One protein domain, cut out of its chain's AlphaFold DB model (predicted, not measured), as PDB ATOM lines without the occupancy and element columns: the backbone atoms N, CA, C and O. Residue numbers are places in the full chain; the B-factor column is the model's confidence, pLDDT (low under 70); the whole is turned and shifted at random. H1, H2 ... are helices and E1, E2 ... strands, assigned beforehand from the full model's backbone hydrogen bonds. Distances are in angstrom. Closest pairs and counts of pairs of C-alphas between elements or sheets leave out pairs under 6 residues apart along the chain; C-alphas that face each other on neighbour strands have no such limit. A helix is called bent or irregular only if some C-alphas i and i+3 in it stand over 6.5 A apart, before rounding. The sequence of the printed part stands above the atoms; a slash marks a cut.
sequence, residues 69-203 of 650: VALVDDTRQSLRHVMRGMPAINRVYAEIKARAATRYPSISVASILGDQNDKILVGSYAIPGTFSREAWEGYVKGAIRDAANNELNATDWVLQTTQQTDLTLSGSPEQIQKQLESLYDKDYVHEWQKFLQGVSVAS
ATOM      1  N   VAL A  69     -12.635  14.754  22.637       83.00
ATOM      2  CA  VAL A  69     -12.609  13.295  22.415       83.00
ATOM      3  C   VAL A  69     -13.472  12.538  23.432       83.00
ATOM      4  O   VAL A  69     -14.333  11.763  23.030       83.00
ATOM      5  N   ALA A  70     -13.341  12.842  24.729       84.50
ATOM      6  CA  ALA A  70     -14.142  12.203  25.780       84.50
ATOM      7  C   ALA A  70     -15.655  12.444  25.609       84.50
ATOM      8  O   ALA A  70     -16.444  11.512  25.694       84.50
ATOM      9  N   LEU A  71     -16.066  13.672  25.264       87.44
ATOM     10  CA  LEU A  71     -17.475  14.001  25.010       87.44
ATOM     11  C   LEU A  71     -18.026  13.226  23.807       87.44
ATOM     12  O   LEU A  71     -19.167  12.761  23.829       87.44
ATOM     13  N   VAL A  72     -17.227  13.110  22.745       85.44
ATOM     14  CA  VAL A  72     -17.589  12.337  21.555       85.44
ATOM     15  C   VAL A  72     -17.772  10.867  21.919       85.44
ATOM     16  O   VAL A  72     -18.781  10.280  21.528       85.44
ATOM     17  N   ASP A  73     -16.853  10.284  22.684       79.62
ATOM     18  CA  ASP A  73     -16.912   8.873  23.064       79.62
ATOM     19  C   ASP A  73     -18.043   8.565  24.054       79.62
ATOM     20  O   ASP A  73     -18.791   7.612  23.828       79.62
ATOM     21  N   ASP A  74     -18.279   9.415  25.055       83.31
ATOM     22  CA  ASP A  74     -19.404   9.280  25.990       83.31
ATOM     23  C   ASP A  74     -20.755   9.380  25.266       83.31
ATOM     24  O   ASP A  74     -21.685   8.597  25.510       83.31
ATOM     25  N   THR A  75     -20.861  10.311  24.307       85.69
ATOM     26  CA  THR A  75     -22.057  10.469  23.467       85.69
ATOM     27  C   THR A  75     -22.251   9.247  22.571       85.69
ATOM     28  O   THR A  75     -23.363   8.726  22.474       85.69
ATOM     29  N   ARG A  76     -21.176   8.728  21.954       81.75
ATOM     30  CA  ARG A  76     -21.219   7.476  21.176       81.75
ATOM     31  C   ARG A  76     -21.691   6.319  22.032       81.75
ATOM     32  O   ARG A  76     -22.545   5.557  21.592       81.75
ATOM     33  N   GLN A  77     -21.142   6.161  23.229       75.81
ATOM     34  CA  GLN A  77     -21.460   5.054  24.119       75.81
ATOM     35  C   GLN A  77     -22.912   5.116  24.602       75.81
ATOM     36  O   GLN A  77     -23.597   4.092  24.580       75.81
ATOM     37  N   SER A  78     -23.408   6.310  24.928       77.88
ATOM     38  CA  SER A  78     -24.806   6.541  25.309       77.88
ATOM     39  C   SER A  78     -25.769   6.241  24.157       77.88
ATOM     40  O   SER A  78     -26.720   5.478  24.330       77.88
ATOM     41  N   LEU A  79     -25.488   6.748  22.949       72.31
ATOM     42  CA  LEU A  79     -26.293   6.455  21.759       72.31
ATOM     43  C   LEU A  79     -26.270   4.957  21.425       72.31
ATOM     44  O   LEU A  79     -27.318   4.361  21.186       72.31
ATOM     45  N   ARG A  80     -25.094   4.314  21.478       69.25
ATOM     46  CA  ARG A  80     -24.944   2.859  21.294       69.25
ATOM     47  C   ARG A  80     -25.750   2.068  22.328       69.25
ATOM     48  O   ARG A  80     -26.330   1.050  21.968       69.25
ATOM     49  N   HIS A  81     -25.797   2.506  23.585       66.38
ATOM     50  CA  HIS A  81     -26.574   1.841  24.634       66.38
ATOM     51  C   HIS A  81     -28.083   1.909  24.358       66.38
ATOM     52  O   HIS A  81     -28.752   0.881  24.422       66.38
ATOM     53  N   VAL A  82     -28.594   3.072  23.938       64.38
ATOM     54  CA  VAL A  82     -30.003   3.247  23.535       64.38
ATOM     55  C   VAL A  82     -30.351   2.393  22.304       64.38
ATOM     56  O   VAL A  82     -31.427   1.803  22.244       64.38
ATOM     57  N   MET A  83     -29.433   2.259  21.339       56.41
ATOM     58  CA  MET A  83     -29.674   1.494  20.105       56.41
ATOM     59  C   MET A  83     -29.556  -0.030  20.258       56.41
ATOM     60  O   MET A  83     -30.173  -0.759  19.483       56.41
ATOM     61  N   ARG A  84     -28.810  -0.538  21.251       57.03
ATOM     62  CA  ARG A  84     -28.655  -1.990  21.501       57.03
ATOM     63  C   ARG A  84     -29.955  -2.692  21.915       57.03
ATOM     64  O   ARG A  84     -30.024  -3.911  21.812       57.03
ATOM     65  N   GLY A  85     -30.977  -1.953  22.350       55.97
ATOM     66  CA  GLY A  85     -32.287  -2.508  22.714       55.97
ATOM     67  C   GLY A  85     -33.242  -2.762  21.539       55.97
ATOM     68  O   GLY A  85     -34.283  -3.381  21.741       55.97
ATOM     69  N   MET A  86     -32.928  -2.297  20.318       60.97
ATOM     70  CA  MET A  86     -33.818  -2.418  19.154       60.97
ATOM     71  C   MET A  86     -33.366  -3.518  18.173       60.97
ATOM     72  O   MET A  86     -32.234  -3.461  17.673       60.97
ATOM     73  N   PRO A  87     -34.254  -4.472  17.812       74.31
ATOM     74  CA  PRO A  87     -34.001  -5.449  16.750       74.31
ATOM     75  C   PRO A  87     -33.520  -4.786  15.449       74.31
ATOM     76  O   PRO A  87     -34.001  -3.708  15.095       74.31
ATOM     77  N   ALA A  88     -32.598  -5.427  14.718       74.50
ATOM     78  CA  ALA A  88     -32.026  -4.883  13.476       74.50
ATOM     79  C   ALA A  88     -33.106  -4.485  12.454       74.50
ATOM     80  O   ALA A  88     -33.038  -3.401  11.878       74.50
ATOM     81  N   ILE A  89     -34.156  -5.301  12.324       81.81
ATOM     82  CA  ILE A  89     -35.285  -5.043  11.421       81.81
ATOM     83  C   ILE A  89     -36.020  -3.739  11.746       81.81
ATOM     84  O   ILE A  89     -36.364  -2.983  10.842       81.81
ATOM     85  N   ASN A  90     -36.175  -3.411  13.032       84.12
ATOM     86  CA  ASN A  90     -36.836  -2.179  13.459       84.12
ATOM     87  C   ASN A  90     -35.975  -0.947  13.163       84.12
ATOM     88  O   ASN A  90     -36.515   0.114  12.858       84.12
ATOM     89  N   ARG A  91     -34.642  -1.078  13.226       79.56
ATOM     90  CA  ARG A  91     -33.709   0.008  12.890       79.56
ATOM     91  C   ARG A  91     -33.740   0.323  11.395       79.56
ATOM     92  O   ARG A  91     -33.929   1.478  11.030       79.56
ATOM     93  N   VAL A  92     -33.642  -0.707  10.553       83.25
ATOM     94  CA  VAL A  92     -33.766  -0.580   9.091       83.25
ATOM     95  C   VAL A  92     -35.109   0.029   8.711       83.25
ATOM     96  O   VAL A  92     -35.174   0.982   7.938       83.25
ATOM     97  N   TYR A  93     -36.187  -0.474   9.307       89.12
ATOM     98  CA  TYR A  93     -37.521   0.058   9.082       89.12
ATOM     99  C   TYR A  93     -37.635   1.543   9.471       89.12
ATOM    100  O   TYR A  93     -38.159   2.348   8.699       89.12
ATOM    101  N   ALA A  94     -37.094   1.937  10.629       86.94
ATOM    102  CA  ALA A  94     -37.080   3.331  11.071       86.94
ATOM    103  C   ALA A  94     -36.283   4.243  10.122       86.94
ATOM    104  O   ALA A  94     -36.702   5.374   9.866       86.94
ATOM    105  N   GLU A  95     -35.175   3.758   9.563       84.00
ATOM    106  CA  GLU A  95     -34.392   4.497   8.574       84.00
ATOM    107  C   GLU A  95     -35.165   4.705   7.264       84.00
ATOM    108  O   GLU A  95     -35.210   5.828   6.751       84.00
ATOM    109  N   ILE A  96     -35.823   3.659   6.749       88.31
ATOM    110  CA  ILE A  96     -36.678   3.754   5.556       88.31
ATOM    111  C   ILE A  96     -37.781   4.796   5.791       88.31
ATOM    112  O   ILE A  96     -37.976   5.681   4.954       88.31
ATOM    113  N   LYS A  97     -38.447   4.764   6.954       90.06
ATOM    114  CA  LYS A  97     -39.446   5.776   7.335       90.06
ATOM    115  C   LYS A  97     -38.858   7.184   7.367       90.06
ATOM    116  O   LYS A  97     -39.434   8.093   6.780       90.06
ATOM    117  N   ALA A  98     -37.715   7.381   8.020       84.81
ATOM    118  CA  ALA A  98     -37.102   8.702   8.143       84.81
ATOM    119  C   ALA A  98     -36.744   9.295   6.771       84.81
ATOM    120  O   ALA A  98     -37.040  10.458   6.495       84.81
ATOM    121  N   ARG A  99     -36.175   8.483   5.875       84.81
ATOM    122  CA  ARG A  99     -35.851   8.899   4.503       84.81
ATOM    123  C   ARG A  99     -37.109   9.222   3.698       84.81
ATOM    124  O   ARG A  99     -37.139  10.244   3.015       84.81
ATOM    125  N   ALA A 100     -38.161   8.412   3.814       85.19
ATOM    126  CA  ALA A 100     -39.442   8.692   3.171       85.19
ATOM    127  C   ALA A 100     -40.063  10.010   3.683       85.19
ATOM    128  O   ALA A 100     -40.543  10.807   2.881       85.19
ATOM    129  N   ALA A 101     -39.968  10.308   4.984       83.38
ATOM    130  CA  ALA A 101     -40.572  11.501   5.589       83.38
ATOM    131  C   ALA A 101     -39.950  12.802   5.072       83.38
ATOM    132  O   ALA A 101     -40.614  13.830   5.031       83.38
ATOM    133  N   THR A 102     -38.679  12.760   4.665       84.81
ATOM    134  CA  THR A 102     -38.000  13.915   4.054       84.81
ATOM    135  C   THR A 102     -38.363  14.135   2.587       84.81
ATOM    136  O   THR A 102     -38.140  15.223   2.066       84.81
ATOM    137  N   ARG A 103     -38.888  13.108   1.909       85.38
ATOM    138  CA  ARG A 103     -39.164  13.126   0.464       85.38
ATOM    139  C   ARG A 103     -40.617  13.438   0.137       85.38
ATOM    140  O   ARG A 103     -40.871  14.030  -0.905       85.38
ATOM    141  N   TYR A 104     -41.542  13.039   1.005       88.75
ATOM    142  CA  TYR A 104     -42.977  13.144   0.759       88.75
ATOM    143  C   TYR A 104     -43.644  14.054   1.799       88.75
ATOM    144  O   TYR A 104     -43.427  13.858   3.000       88.75
ATOM    145  N   PRO A 105     -44.456  15.038   1.372       88.50
ATOM    146  CA  PRO A 105     -45.151  15.940   2.283       88.50
ATOM    147  C   PRO A 105     -46.232  15.208   3.088       88.50
ATOM    148  O   PRO A 105     -46.788  14.202   2.649       88.50
ATOM    149  N   SER A 106     -46.552  15.725   4.275       91.00
ATOM    150  CA  SER A 106     -47.643  15.196   5.100       91.00
ATOM    151  C   SER A 106     -49.013  15.423   4.457       91.00
ATOM    152  O   SER A 106     -49.261  16.499   3.915       91.00
ATOM    153  N   ILE A 107     -49.920  14.458   4.611       91.94
ATOM    154  CA  ILE A 107     -51.305  14.532   4.130       91.94
ATOM    155  C   ILE A 107     -52.215  14.963   5.283       91.94
ATOM    156  O   ILE A 107     -52.250  14.323   6.331       91.94
ATOM    157  N   SER A 108     -52.979  16.035   5.099       92.69
ATOM    158  CA  SER A 108     -53.968  16.532   6.060       92.69
ATOM    159  C   SER A 108     -55.337  16.709   5.400       92.69
ATOM    160  O   SER A 108     -55.462  16.694   4.177       92.69
ATOM    161  N   VAL A 109     -56.390  16.907   6.201       92.56
ATOM    162  CA  VAL A 109     -57.722  17.238   5.655       92.56
ATOM    163  C   VAL A 109     -57.647  18.510   4.803       92.56
ATOM    164  O   VAL A 109     -58.182  18.530   3.698       92.56
ATOM    165  N   ALA A 110     -56.890  19.509   5.265       90.25
ATOM    166  CA  ALA A 110     -56.663  20.755   4.542       90.25
ATOM    167  C   ALA A 110     -55.989  20.541   3.178       90.25
ATOM    168  O   ALA A 110     -56.440  21.063   2.162       90.25
ATOM    169  N   SER A 111     -54.953  19.694   3.114       89.25
ATOM    170  CA  SER A 111     -54.275  19.413   1.842       89.25
ATOM    171  C   SER A 111     -55.155  18.642   0.849       89.25
ATOM    172  O   SER A 111     -54.944  18.755  -0.353       89.25
ATOM    173  N   ILE A 112     -56.124  17.852   1.329       89.44
ATOM    174  CA  ILE A 112     -57.063  17.101   0.477       89.44
ATOM    175  C   ILE A 112     -58.167  18.016  -0.070       89.44
ATOM    176  O   ILE A 112     -58.572  17.890  -1.226       89.44
ATOM    177  N   LEU A 113     -58.699  18.909   0.767       87.50
ATOM    178  CA  LEU A 113     -59.880  19.704   0.433       87.50
ATOM    179  C   LEU A 113     -59.553  21.058  -0.212       87.50
ATOM    180  O   LEU A 113     -60.375  21.558  -0.993       87.50
ATOM    181  N   GLY A 114     -58.372  21.605   0.089       80.38
ATOM    182  CA  GLY A 114     -57.948  22.960  -0.253       80.38
ATOM    183  C   GLY A 114     -58.660  24.037   0.577       80.38
ATOM    184  O   GLY A 114     -59.752  23.814   1.103       80.38
ATOM    185  N   ASP A 115     -58.087  25.246   0.596       70.31
ATOM    186  CA  ASP A 115     -58.449  26.379   1.474       70.31
ATOM    187  C   ASP A 115     -59.950  26.730   1.577       70.31
ATOM    188  O   ASP A 115     -60.380  27.385   2.528       70.31
ATOM    189  N   GLN A 116     -60.779  26.336   0.606       67.12
ATOM    190  CA  GLN A 116     -62.197  26.707   0.557       67.12
ATOM    191  C   GLN A 116     -63.098  25.902   1.508       67.12
ATOM    192  O   GLN A 116     -64.189  26.370   1.825       67.12
ATOM    193  N   ASN A 117     -62.674  24.719   1.973       71.69
ATOM    194  CA  ASN A 117     -63.550  23.785   2.705       71.69
ATOM    195  C   ASN A 117     -63.048  23.387   4.105       71.69
ATOM    196  O   ASN A 117     -63.753  22.673   4.824       71.69
ATOM    197  N   ASP A 118     -61.887  23.892   4.521       69.00
ATOM    198  CA  ASP A 118     -61.214  23.532   5.782       69.00
ATOM    199  C   ASP A 118     -61.986  23.947   7.039       69.00
ATOM    200  O   ASP A 118     -61.728  23.461   8.138       69.00
ATOM    201  N   LYS A 119     -62.960  24.849   6.885       78.56
ATOM    202  CA  LYS A 119     -63.836  25.289   7.977       78.56
ATOM    203  C   LYS A 119     -64.980  24.314   8.257       78.56
ATOM    204  O   LYS A 119     -65.521  24.342   9.356       78.56
ATOM    205  N   ILE A 120     -65.348  23.475   7.286       86.88
ATOM    206  CA  ILE A 120     -66.512  22.580   7.373       86.88
ATOM    207  C   ILE A 120     -66.080  21.186   7.821       86.88
ATOM    208  O   ILE A 120     -66.680  20.613   8.731       86.88
ATOM    209  N   LEU A 121     -65.039  20.638   7.190       90.12
ATOM    210  CA  LEU A 121     -64.399  19.395   7.609       90.12
ATOM    211  C   LEU A 121     -63.056  19.734   8.241       90.12
ATOM    212  O   LEU A 121     -62.145  20.202   7.566       90.12
ATOM    213  N   VAL A 122     -62.943  19.471   9.538       90.00
ATOM    214  CA  VAL A 122     -61.735  19.739  10.314       90.00
ATOM    215  C   VAL A 122     -60.991  18.436  10.576       90.00
ATOM    216  O   VAL A 122     -61.587  17.422  10.949       90.00
ATOM    217  N   GLY A 123     -59.677  18.466  10.372       90.44
ATOM    218  CA  GLY A 123     -58.769  17.367  10.679       90.44
ATOM    219  C   GLY A 123     -57.873  17.720  11.856       90.44
ATOM    220  O   GLY A 123     -57.194  18.742  11.828       90.44
ATOM    221  N   SER A 124     -57.841  16.864  12.873       91.62
ATOM    222  CA  SER A 124     -56.927  17.002  14.023       91.62
ATOM    223  C   SER A 124     -55.595  16.264  13.845       91.62
ATOM    224  O   SER A 124     -54.712  16.375  14.693       91.62
ATOM    225  N   TYR A 125     -55.436  15.519  12.747       93.88
ATOM    226  CA  TYR A 125     -54.258  14.704  12.472       93.88
ATOM    227  C   TYR A 125     -53.755  14.903  11.042       93.88
ATOM    228  O   TYR A 125     -54.552  14.968  10.103       93.88
ATOM    229  N   ALA A 126     -52.433  14.961  10.883       93.69
ATOM    230  CA  ALA A 126     -51.763  14.945   9.589       93.69
ATOM    231  C   ALA A 126     -50.931  13.664   9.480       93.69
ATOM    232  O   ALA A 126     -50.079  13.393  10.326       93.69
ATOM    233  N   ILE A 127     -51.188  12.880   8.438       94.31
ATOM    234  CA  ILE A 127     -50.478  11.639   8.156       94.31
ATOM    235  C   ILE A 127     -49.070  11.999   7.675       94.31
ATOM    236  O   ILE A 127     -48.933  12.795   6.739       94.31
ATOM    237  N   PRO A 128     -48.008  11.421   8.259       92.62
ATOM    238  CA  PRO A 128     -46.670  11.544   7.700       92.62
ATOM    239  C   PRO A 128     -46.652  11.076   6.240       92.62
ATOM    240  O   PRO A 128     -47.152   9.994   5.934       92.62
ATOM    241  N   GLY A 129     -46.025  11.844   5.342       88.94
ATOM    242  CA  GLY A 129     -45.988  11.524   3.907       88.94
ATOM    243  C   GLY A 129     -45.387  10.154   3.585       88.94
ATOM    244  O   GLY A 129     -45.623   9.613   2.515       88.94
ATOM    245  N   THR A 130     -44.673   9.548   4.539       92.94
ATOM    246  CA  THR A 130     -44.193   8.161   4.483       92.94
ATOM    247  C   THR A 130     -45.286   7.139   4.227       92.94
ATOM    248  O   THR A 130     -44.973   6.082   3.703       92.94
ATOM    249  N   PHE A 131     -46.520   7.423   4.653       95.25
ATOM    250  CA  PHE A 131     -47.666   6.519   4.583       95.25
ATOM    251  C   PHE A 131     -48.670   6.959   3.516       95.25
ATOM    252  O   PHE A 131     -49.875   6.780   3.675       95.25
ATOM    253  N   SER A 132     -48.182   7.535   2.420       93.31
ATOM    254  CA  SER A 132     -48.966   7.722   1.204       93.31
ATOM    255  C   SER A 132     -48.717   6.581   0.219       93.31
ATOM    256  O   SER A 132     -47.688   5.895   0.252       93.31
ATOM    257  N   ARG A 133     -49.662   6.375  -0.691       91.12
ATOM    258  CA  ARG A 133     -49.521   5.471  -1.827       91.12
ATOM    259  C   ARG A 133     -48.354   5.890  -2.718       91.12
ATOM    260  O   ARG A 133     -47.599   5.038  -3.177       91.12
ATOM    261  N   GLU A 134     -48.176   7.194  -2.911       89.69
ATOM    262  CA  GLU A 134     -47.052   7.750  -3.664       89.69
ATOM    263  C   GLU A 134     -45.702   7.373  -3.032       89.69
ATOM    264  O   GLU A 134     -44.786   6.942  -3.734       89.69
ATOM    265  N   ALA A 135     -45.583   7.453  -1.703       90.25
ATOM    266  CA  ALA A 135     -44.375   7.049  -0.990       90.25
ATOM    267  C   ALA A 135     -44.132   5.540  -1.069       90.25
ATOM    268  O   ALA A 135     -42.987   5.104  -1.236       90.25
ATOM    269  N   TRP A 136     -45.200   4.743  -0.989       92.56
ATOM    270  CA  TRP A 136     -45.130   3.295  -1.158       92.56
ATOM    271  C   TRP A 136     -44.600   2.899  -2.539       92.56
ATOM    272  O   TRP A 136     -43.606   2.174  -2.630       92.56
ATOM    273  N   GLU A 137     -45.240   3.392  -3.601       91.06
ATOM    274  CA  GLU A 137     -44.908   3.058  -4.988       91.06
ATOM    275  C   GLU A 137     -43.565   3.666  -5.423       91.06
ATOM    276  O   GLU A 137     -42.800   3.011  -6.130       91.06
ATOM    277  N   GLY A 138     -43.259   4.889  -4.980       89.19
ATOM    278  CA  GLY A 138     -42.089   5.646  -5.426       89.19
ATOM    279  C   GLY A 138     -40.790   5.360  -4.670       89.19
ATOM    280  O   GLY A 138     -39.712   5.554  -5.233       89.19
ATOM    281  N   TYR A 139     -40.849   4.909  -3.412       91.12
ATOM    282  CA  TYR A 139     -39.640   4.725  -2.601       91.12
ATOM    283  C   TYR A 139     -39.688   3.521  -1.660       91.12
ATOM    284  O   TYR A 139     -38.789   2.680  -1.709       91.12
ATOM    285  N   VAL A 140     -40.701   3.418  -0.797       93.06
ATOM    286  CA  VAL A 140     -40.683   2.483   0.340       93.06
ATOM    287  C   VAL A 140     -40.622   1.029  -0.122       93.06
ATOM    288  O   VAL A 140     -39.803   0.268   0.390       93.06
ATOM    289  N   LYS A 141     -41.419   0.645  -1.128       92.25
ATOM    290  CA  LYS A 141     -41.421  -0.722  -1.668       92.25
ATOM    291  C   LYS A 141     -40.047  -1.138  -2.206       92.25
ATOM    292  O   LYS A 141     -39.603  -2.261  -1.973       92.25
ATOM    293  N   GLY A 142     -39.366  -0.229  -2.908       91.06
ATOM    294  CA  GLY A 142     -38.004  -0.446  -3.403       91.06
ATOM    295  C   GLY A 142     -36.994  -0.538  -2.261       91.06
ATOM    296  O   GLY A 142     -36.243  -1.501  -2.183       91.06
ATOM    297  N   ALA A 143     -37.054   0.401  -1.314       88.69
ATOM    298  CA  ALA A 143     -36.150   0.446  -0.168       88.69
ATOM    299  C   ALA A 143     -36.255  -0.799   0.732       88.69
ATOM    300  O   ALA A 143     -35.236  -1.290   1.211       88.69
ATOM    301  N   ILE A 144     -37.463  -1.338   0.936       90.75
ATOM    302  CA  ILE A 144     -37.678  -2.594   1.669       90.75
ATOM    303  C   ILE A 144     -37.069  -3.780   0.909       90.75
ATOM    304  O   ILE A 144     -36.394  -4.614   1.513       90.75
ATOM    305  N   ARG A 145     -37.269  -3.847  -0.414       89.00
ATOM    306  CA  ARG A 145     -36.667  -4.888  -1.255       89.00
ATOM    307  C   ARG A 145     -35.140  -4.825  -1.208       89.00
ATOM    308  O   ARG A 145     -34.504  -5.864  -1.058       89.00
ATOM    309  N   ASP A 146     -34.553  -3.639  -1.309       85.75
ATOM    310  CA  ASP A 146     -33.099  -3.463  -1.269       85.75
ATOM    311  C   ASP A 146     -32.531  -3.837   0.103       85.75
ATOM    312  O   ASP A 146     -31.517  -4.524   0.180       85.75
ATOM    313  N   ALA A 147     -33.212  -3.452   1.182       83.19
ATOM    314  CA  ALA A 147     -32.821  -3.778   2.549       83.19
ATOM    315  C   ALA A 147     -32.881  -5.279   2.878       83.19
ATOM    316  O   ALA A 147     -32.139  -5.751   3.735       83.19
ATOM    317  N   ALA A 148     -33.776  -6.024   2.225       83.94
ATOM    318  CA  ALA A 148     -33.895  -7.466   2.408       83.94
ATOM    319  C   ALA A 148     -32.851  -8.265   1.608       83.94
ATOM    320  O   ALA A 148     -32.510  -9.378   2.002       83.94
ATOM    321  N   ASN A 149     -32.365  -7.712   0.489       77.25
ATOM    322  CA  ASN A 149     -31.447  -8.394  -0.432       77.25
ATOM    323  C   ASN A 149     -29.977  -7.977  -0.278       77.25
ATOM    324  O   ASN A 149     -29.100  -8.724  -0.705       77.25
ATOM    325  N   ASN A 150     -29.699  -6.807   0.298       66.38
ATOM    326  CA  ASN A 150     -28.342  -6.293   0.452       66.38
ATOM    327  C   ASN A 150     -27.939  -6.254   1.927       66.38
ATOM    328  O   ASN A 150     -28.718  -5.825   2.778       66.38
ATOM    329  N   GLU A 151     -26.680  -6.596   2.216       54.75
ATOM    330  CA  GLU A 151     -26.050  -6.184   3.469       54.75
ATOM    331  C   GLU A 151     -26.088  -4.650   3.514       54.75
ATOM    332  O   GLU A 151     -25.401  -3.971   2.743       54.75
ATOM    333  N   LEU A 152     -26.912  -4.076   4.393       50.31
ATOM    334  CA  LEU A 152     -26.898  -2.641   4.661       50.31
ATOM    335  C   LEU A 152     -25.603  -2.294   5.410       50.31
ATOM    336  O   LEU A 152     -25.594  -2.047   6.616       50.31
ATOM    337  N   ASN A 153     -24.489  -2.262   4.678       45.47
ATOM    338  CA  ASN A 153     -23.192  -1.773   5.128       45.47
ATOM    339  C   ASN A 153     -23.196  -0.237   5.143       45.47
ATOM    340  O   ASN A 153     -22.391   0.427   4.492       45.47
ATOM    341  N   ALA A 154     -24.114   0.358   5.905       44.78
ATOM    342  CA  ALA A 154     -23.976   1.743   6.318       44.78
ATOM    343  C   ALA A 154     -22.939   1.769   7.444       44.78
ATOM    344  O   ALA A 154     -23.270   1.640   8.623       44.78
ATOM    345  N   THR A 155     -21.659   1.887   7.083       44.56
ATOM    346  CA  THR A 155     -20.622   2.230   8.061       44.56
ATOM    347  C   THR A 155     -20.953   3.630   8.561       44.56
ATOM    348  O   THR A 155     -20.591   4.619   7.923       44.56
ATOM    349  N   ASP A 156     -21.703   3.733   9.660       59.88
ATOM    350  CA  ASP A 156     -21.978   5.022  10.278       59.88
ATOM    351  C   ASP A 156     -20.674   5.533  10.890       59.88
ATOM    352  O   ASP A 156     -20.284   5.207  12.018       59.88
ATOM    353  N   TRP A 157     -19.964   6.319  10.087       68.31
ATOM    354  CA  TRP A 157     -18.690   6.917  10.437       68.31
ATOM    355  C   TRP A 157     -18.793   7.783  11.699       68.31
ATOM    356  O   TRP A 157     -17.785   7.966  12.387       68.31
ATOM    357  N   VAL A 158     -19.990   8.292  12.027       67.81
ATOM    358  CA  VAL A 158     -20.260   9.103  13.223       67.81
ATOM    359  C   VAL A 158     -20.178   8.232  14.470       67.81
ATOM    360  O   VAL A 158     -19.537   8.618  15.451       67.81
ATOM    361  N   LEU A 159     -20.767   7.037  14.420       67.06
ATOM    362  CA  LEU A 159     -20.789   6.083  15.525       67.06
ATOM    363  C   LEU A 159     -19.593   5.129  15.545       67.06
ATOM    364  O   LEU A 159     -19.463   4.407  16.533       67.06
ATOM    365  N   GLN A 160     -18.728   5.125  14.518       54.75
ATOM    366  CA  GLN A 160     -17.555   4.238  14.387       54.75
ATOM    367  C   GLN A 160     -17.876   2.800  14.802       54.75
ATOM    368  O   GLN A 160     -17.243   2.208  15.676       54.75
ATOM    369  N   THR A 161     -18.953   2.266  14.247       48.00
ATOM    370  CA  THR A 161     -19.399   0.919  14.548       48.00
ATOM    371  C   THR A 161     -19.743   0.277  13.211       48.00
ATOM    372  O   THR A 161     -20.613   0.754  12.486       48.00
ATOM    373  N   THR A 162     -19.030  -0.785  12.849       45.75
ATOM    374  CA  THR A 162     -19.481  -1.727  11.824       45.75
ATOM    375  C   THR A 162     -20.531  -2.594  12.511       45.75
ATOM    376  O   THR A 162     -20.242  -3.689  12.982       45.75
ATOM    377  N   GLN A 163     -21.721  -2.044  12.758       50.66
ATOM    378  CA  GLN A 163     -22.806  -2.853  13.306       50.66
ATOM    379  C   GLN A 163     -23.505  -3.551  12.157       50.66
ATOM    380  O   GLN A 163     -23.874  -2.911  11.176       50.66
ATOM    381  N   GLN A 164     -23.679  -4.864  12.310       50.41
ATOM    382  CA  GLN A 164     -24.483  -5.708  11.437       50.41
ATOM    383  C   GLN A 164     -25.932  -5.201  11.475       50.41
ATOM    384  O   GLN A 164     -26.761  -5.609  12.288       50.41
ATOM    385  N   THR A 165     -26.211  -4.225  10.619       52.75
ATOM    386  CA  THR A 165     -27.551  -3.906  10.110       52.75
ATOM    387  C   THR A 165     -27.936  -4.886   8.998       52.75
ATOM    388  O   THR A 165     -28.998  -4.783   8.396       52.75
ATOM    389  N   ASP A 166     -27.048  -5.845   8.744       54.62
ATOM    390  CA  ASP A 166     -27.236  -6.964   7.862       54.62
ATOM    391  C   ASP A 166     -28.376  -7.861   8.361       54.62
ATOM    392  O   ASP A 166     -28.251  -8.630   9.319       54.62
ATOM    393  N   LEU A 167     -29.524  -7.711   7.708       58.88
ATOM    394  CA  LEU A 167     -30.689  -8.542   7.956       58.88
ATOM    395  C   LEU A 167     -30.517  -9.938   7.354       58.88
ATOM    396  O   LEU A 167     -31.229 -10.836   7.790       58.88
ATOM    397  N   THR A 168     -29.574 -10.157   6.426       57.00
ATOM    398  CA  THR A 168     -29.402 -11.442   5.724       57.00
ATOM    399  C   THR A 168     -29.015 -12.587   6.666       57.00
ATOM    400  O   THR A 168     -29.328 -13.745   6.405       57.00
ATOM    401  N   LEU A 169     -28.436 -12.268   7.829       54.12
ATOM    402  CA  LEU A 169     -28.138 -13.223   8.902       54.12
ATOM    403  C   LEU A 169     -29.356 -13.567   9.784       54.12
ATOM    404  O   LEU A 169     -29.271 -14.454  10.632       54.12
ATOM    405  N   SER A 170     -30.481 -12.862   9.617       60.16
ATOM    406  CA  SER A 170     -31.688 -12.981  10.454       60.16
ATOM    407  C   SER A 170     -32.807 -13.831   9.826       60.16
ATOM    408  O   SER A 170     -33.796 -14.117  10.500       60.16
ATOM    409  N   GLY A 171     -32.684 -14.237   8.557       68.19
ATOM    410  CA  GLY A 171     -33.686 -15.038   7.842       68.19
ATOM    411  C   GLY A 171     -33.482 -15.024   6.326       68.19
ATOM    412  O   GLY A 171     -32.526 -14.431   5.835       68.19
ATOM    413  N   SER A 172     -34.381 -15.663   5.565       79.06
ATOM    414  CA  SER A 172     -34.328 -15.547   4.096       79.06
ATOM    415  C   SER A 172     -34.731 -14.128   3.650       79.06
ATOM    416  O   SER A 172     -35.589 -13.519   4.304       79.06
ATOM    417  N   PRO A 173     -34.186 -13.600   2.536       79.56
ATOM    418  CA  PRO A 173     -34.566 -12.290   1.999       79.56
ATOM    419  C   PRO A 173     -36.083 -12.107   1.868       79.56
ATOM    420  O   PRO A 173     -36.632 -11.073   2.234       79.56
ATOM    421  N   GLU A 174     -36.807 -13.142   1.445       83.62
ATOM    422  CA  GLU A 174     -38.264 -13.102   1.299       83.62
ATOM    423  C   GLU A 174     -38.990 -13.011   2.646       83.62
ATOM    424  O   GLU A 174     -40.043 -12.378   2.743       83.62
ATOM    425  N   GLN A 175     -38.464 -13.657   3.690       85.31
ATOM    426  CA  GLN A 175     -39.030 -13.576   5.036       85.31
ATOM    427  C   GLN A 175     -38.814 -12.186   5.632       85.31
ATOM    428  O   GLN A 175     -39.749 -11.615   6.189       85.31
ATOM    429  N   ILE A 176     -37.614 -11.628   5.466       84.88
ATOM    430  CA  ILE A 176     -37.262 -10.279   5.926       84.88
ATOM    431  C   ILE A 176     -38.112  -9.239   5.202       84.88
ATOM    432  O   ILE A 176     -38.707  -8.377   5.848       84.88
ATOM    433  N   GLN A 177     -38.227  -9.354   3.874       88.31
ATOM    434  CA  GLN A 177     -39.071  -8.483   3.067       88.31
ATOM    435  C   GLN A 177     -40.513  -8.518   3.583       88.31
ATOM    436  O   GLN A 177     -41.061  -7.474   3.915       88.31
ATOM    437  N   LYS A 178     -41.103  -9.708   3.751       89.25
ATOM    438  CA  LYS A 178     -42.471  -9.845   4.278       89.25
ATOM    439  C   LYS A 178     -42.638  -9.274   5.683       89.25
ATOM    440  O   LYS A 178     -43.693  -8.725   5.987       89.25
ATOM    441  N   GLN A 179     -41.642  -9.418   6.556       89.56
ATOM    442  CA  GLN A 179     -41.697  -8.842   7.899       89.56
ATOM    443  C   GLN A 179     -41.651  -7.308   7.853       89.56
ATOM    444  O   GLN A 179     -42.446  -6.666   8.534       89.56
ATOM    445  N   LEU A 180     -40.778  -6.722   7.028       91.44
ATOM    446  CA  LEU A 180     -40.709  -5.273   6.816       91.44
ATOM    447  C   LEU A 180     -41.994  -4.724   6.178       91.44
ATOM    448  O   LEU A 180     -42.509  -3.710   6.643       91.44
ATOM    449  N   GLU A 181     -42.535  -5.407   5.166       92.94
ATOM    450  CA  GLU A 181     -43.831  -5.078   4.555       92.94
ATOM    451  C   GLU A 181     -44.950  -5.154   5.600       92.94
ATOM    452  O   GLU A 181     -45.713  -4.210   5.747       92.94
ATOM    453  N   SER A 182     -44.985  -6.203   6.427       92.88
ATOM    454  CA  SER A 182     -45.988  -6.332   7.487       92.88
ATOM    455  C   SER A 182     -45.887  -5.237   8.555       92.88
ATOM    456  O   SER A 182     -46.924  -4.817   9.074       92.88
ATOM    457  N   LEU A 183     -44.677  -4.794   8.919       93.38
ATOM    458  CA  LEU A 183     -44.486  -3.648   9.816       93.38
ATOM    459  C   LEU A 183     -44.993  -2.362   9.160       93.38
ATOM    460  O   LEU A 183     -45.703  -1.588   9.803       93.38
ATOM    461  N   TYR A 184     -44.674  -2.168   7.878       94.75
ATOM    462  CA  TYR A 184     -45.147  -1.031   7.102       94.75
ATOM    463  C   TYR A 184     -46.669  -0.990   6.993       94.75
ATOM    464  O   TYR A 184     -47.253   0.025   7.356       94.75
ATOM    465  N   ASP A 185     -47.307  -2.082   6.582       93.81
ATOM    466  CA  ASP A 185     -48.759  -2.174   6.423       93.81
ATOM    467  C   ASP A 185     -49.486  -1.921   7.748       93.81
ATOM    468  O   ASP A 185     -50.510  -1.239   7.787       93.81
ATOM    469  N   LYS A 186     -48.938  -2.424   8.861       94.50
ATOM    470  CA  LYS A 186     -49.492  -2.191  10.199       94.50
ATOM    471  C   LYS A 186     -49.454  -0.711  10.583       94.50
ATOM    472  O   LYS A 186     -50.469  -0.189  11.047       94.50
ATOM    473  N   ASP A 187     -48.311  -0.050  10.410       95.31
ATOM    474  CA  ASP A 187     -48.188   1.385  10.682       95.31
ATOM    475  C   ASP A 187     -49.060   2.194   9.709       95.31
ATOM    476  O   ASP A 187     -49.761   3.104  10.137       95.31
ATOM    477  N   TYR A 188     -49.107   1.817   8.428       95.56
ATOM    478  CA  TYR A 188     -49.953   2.451   7.416       95.56
ATOM    479  C   TYR A 188     -51.426   2.440   7.841       95.56
ATOM    480  O   TYR A 188     -52.074   3.485   7.897       95.56
ATOM    481  N   VAL A 189     -51.949   1.268   8.217       94.19
ATOM    482  CA  VAL A 189     -53.328   1.125   8.706       94.19
ATOM    483  C   VAL A 189     -53.572   1.979   9.946       94.19
ATOM    484  O   VAL A 189     -54.593   2.659  10.028       94.19
ATOM    485  N   HIS A 190     -52.645   1.969  10.902       94.81
ATOM    486  CA  HIS A 190     -52.773   2.732  12.146       94.81
ATOM    487  C   HIS A 190     -52.849   4.242  11.908       94.81
ATOM    488  O   HIS A 190     -53.683   4.935  12.492       94.81
ATOM    489  N   GLU A 191     -52.003   4.757  11.024       95.06
ATOM    490  CA  GLU A 191     -51.911   6.181  10.710       95.06
ATOM    491  C   GLU A 191     -53.152   6.680   9.956       95.06
ATOM    492  O   GLU A 191     -53.717   7.719  10.307       95.06
ATOM    493  N   TRP A 192     -53.662   5.891   9.007       94.75
ATOM    494  CA  TRP A 192     -54.911   6.194   8.304       94.75
ATOM    495  C   TRP A 192     -56.157   6.047   9.190       94.75
ATOM    496  O   TRP A 192     -57.104   6.824   9.058       94.75
ATOM    497  N   GLN A 193     -56.167   5.108  10.141       93.31
ATOM    498  CA  GLN A 193     -57.247   5.004  11.131       93.31
ATOM    499  C   GLN A 193     -57.289   6.225  12.050       93.31
ATOM    500  O   GLN A 193     -58.360   6.800  12.246       93.31
ATOM    501  N   LYS A 194     -56.134   6.665  12.570       94.12
ATOM    502  CA  LYS A 194     -56.033   7.904  13.356       94.12
ATOM    503  C   LYS A 194     -56.494   9.119  12.568       94.12
ATOM    504  O   LYS A 194     -57.216   9.950  13.110       94.12
ATOM    505  N   PHE A 195     -56.095   9.213  11.301       95.00
ATOM    506  CA  PHE A 195     -56.538  10.286  10.423       95.00
ATOM    507  C   PHE A 195     -58.059  10.336  10.329       95.00
ATOM    508  O   PHE A 195     -58.639  11.365  10.658       95.00
ATOM    509  N   LEU A 196     -58.706   9.218   9.977       93.38
ATOM    510  CA  LEU A 196     -60.164   9.140   9.862       93.38
ATOM    511  C   LEU A 196     -60.885   9.448  11.178       93.38
ATOM    512  O   LEU A 196     -61.878  10.168  11.167       93.38
ATOM    513  N   GLN A 197     -60.377   8.950  12.308       92.12
ATOM    514  CA  GLN A 197     -60.915   9.263  13.639       92.12
ATOM    515  C   GLN A 197     -60.746  10.744  14.003       92.12
ATOM    516  O   GLN A 197     -61.557  11.300  14.743       92.12
ATOM    517  N   GLY A 198     -59.693  11.376  13.487       91.94
ATOM    518  CA  GLY A 198     -59.400  12.788  13.670       91.94
ATOM    519  C   GLY A 198     -60.169  13.719  12.732       91.94
ATOM    520  O   GLY A 198     -60.086  14.934  12.934       91.94
ATOM    521  N   VAL A 199     -60.894  13.187  11.737       93.38
ATOM    522  CA  VAL A 199     -61.774  13.975  10.867       93.38
ATOM    523  C   VAL A 199     -63.134  14.155  11.523       93.38
ATOM    524  O   VAL A 199     -63.794  13.200  11.930       93.38
ATOM    525  N   SER A 200     -63.603  15.396  11.571       90.75
ATOM    526  CA  SER A 200     -64.953  15.703  12.027       90.75
ATOM    527  C   SER A 200     -65.559  16.868  11.257       90.75
ATOM    528  O   SER A 200     -64.864  17.637  10.597       90.75
ATOM    529  N   VAL A 201     -66.881  16.982  11.336       91.31
ATOM    530  CA  VAL A 201     -67.621  18.124  10.798       91.31
ATOM    531  C   VAL A 201     -67.682  19.189  11.882       91.31
ATOM    532  O   VAL A 201     -68.051  18.873  13.020       91.31
ATOM    533  N   ALA A 202     -67.328  20.423  11.535       89.44
ATOM    534  CA  ALA A 202     -67.434  21.561  12.436       89.44
ATOM    535  C   ALA A 202     -68.885  21.755  12.911       89.44
ATOM    536  O   ALA A 202     -69.844  21.367  12.240       89.44
ATOM    537  N   SER A 203     -69.056  22.327  14.104       87.19
ATOM    538  CA  SER A 203     -70.396  22.583  14.627       87.19
ATOM    539  C   SER A 203     -71.054  23.751  13.901       87.19
ATOM    540  O   SER A 203     -70.418  24.781  13.687       87.19
TER     541      SER A 203
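This is residues 69 to 203 of the 650 residues of the protein "Putative transmembrane protein" of Rhodanobacter sp. 115 (UniProt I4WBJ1). Three helices, H2, H4 and H6, pack together as a loose triangle, and the longest, H6, runs on past the other two to a small end made of H3 and the strand pair E1 and E2. At the opposite end lie H1, which touches no other helix, the little helix H5 and the long loop of residues 150 to 166. The printed part has 135 residues, with six named helices and two named strands in the order H1, H2, H3, E1, H4, H5, H6, E2. It is mostly helix, and its one sheet, E1 - E2, is antiparallel. The whole is loose, with a radius of gyration of the C-alphas of 18.7 A and spans of 56 by 40 by 22 A.

H1, residues 69 to 83, is only just apart from H2, residues 88 to 103, their closest C-alphas being 8.4 A apart. H2 touches H4, residues 133 to 149, opposite ways at a shallow tilt of 34 degrees, only just short of steep; the closest C-alphas, of Ile 96 and Ala 143, are 6.6 A apart. With residues 89 to 93 alone, H2 touches H6, residues 173 to 198, the same way at a steep tilt of 53 degrees, closest at the C-alphas of Tyr 93 and Leu 180, 6.6 A. The closest C-alphas of H3, residues 109 to 113, and E1, residues 121 to 123, are those of Val 109 and Gly 123, 5.1 A apart. E1 is the antiparallel neighbour of E2, residues 199 to 201, with N 122 and O 200 within hydrogen-bond range at 2.9 A, and N 200 and O 122 also at 2.9 A. H4 touches H6, opposite ways at a shallow tilt of 27 degrees, closest at the C-alphas of Ala 148 and Pro 173, 4.9 A. With residues 147 to 149 alone, H4 touches H5, residues 167 to 170, closest at the C-alphas of Ala 148 and Leu 167, 6.5 A. H5 and H6 only just touch, only at the corner, with 3 pairs of C-alphas within 8 A, the closest those of Leu 167 and Ile 176, 7.1 A. Each O i to N i+4 pair is within hydrogen-bond range in H1, H3 and H6, against 11 of 12 in H2 and 10 of 13 in H4; H5 is too short for such a pair.

H1 begins at C-alpha 69, (-12.609, 13.295, 22.415), and is 20.9 A long; H2 is 23.3 A long. H4, 22.8 A, is irregular, with C-alphas 138 and 141 7.4 A apart, and has a kink of 41 degrees near residue 140. H6, 37.2 A, goes from (-34.566, -12.290, 1.999) to (-59.400, 12.788, 13.670), and E2 ends at C-alpha 201, (-67.621, 18.124, 10.798).

The C-alphas farthest apart, of Val 69 and Ser 203, are 59.0 A apart. The printed part has no cut. The link from H4 to H5 is long, 17 residues. The mean pLDDT of the printed part is 81.0; residues 80 to 86, 116, 118 and 150 to 171 are under 70.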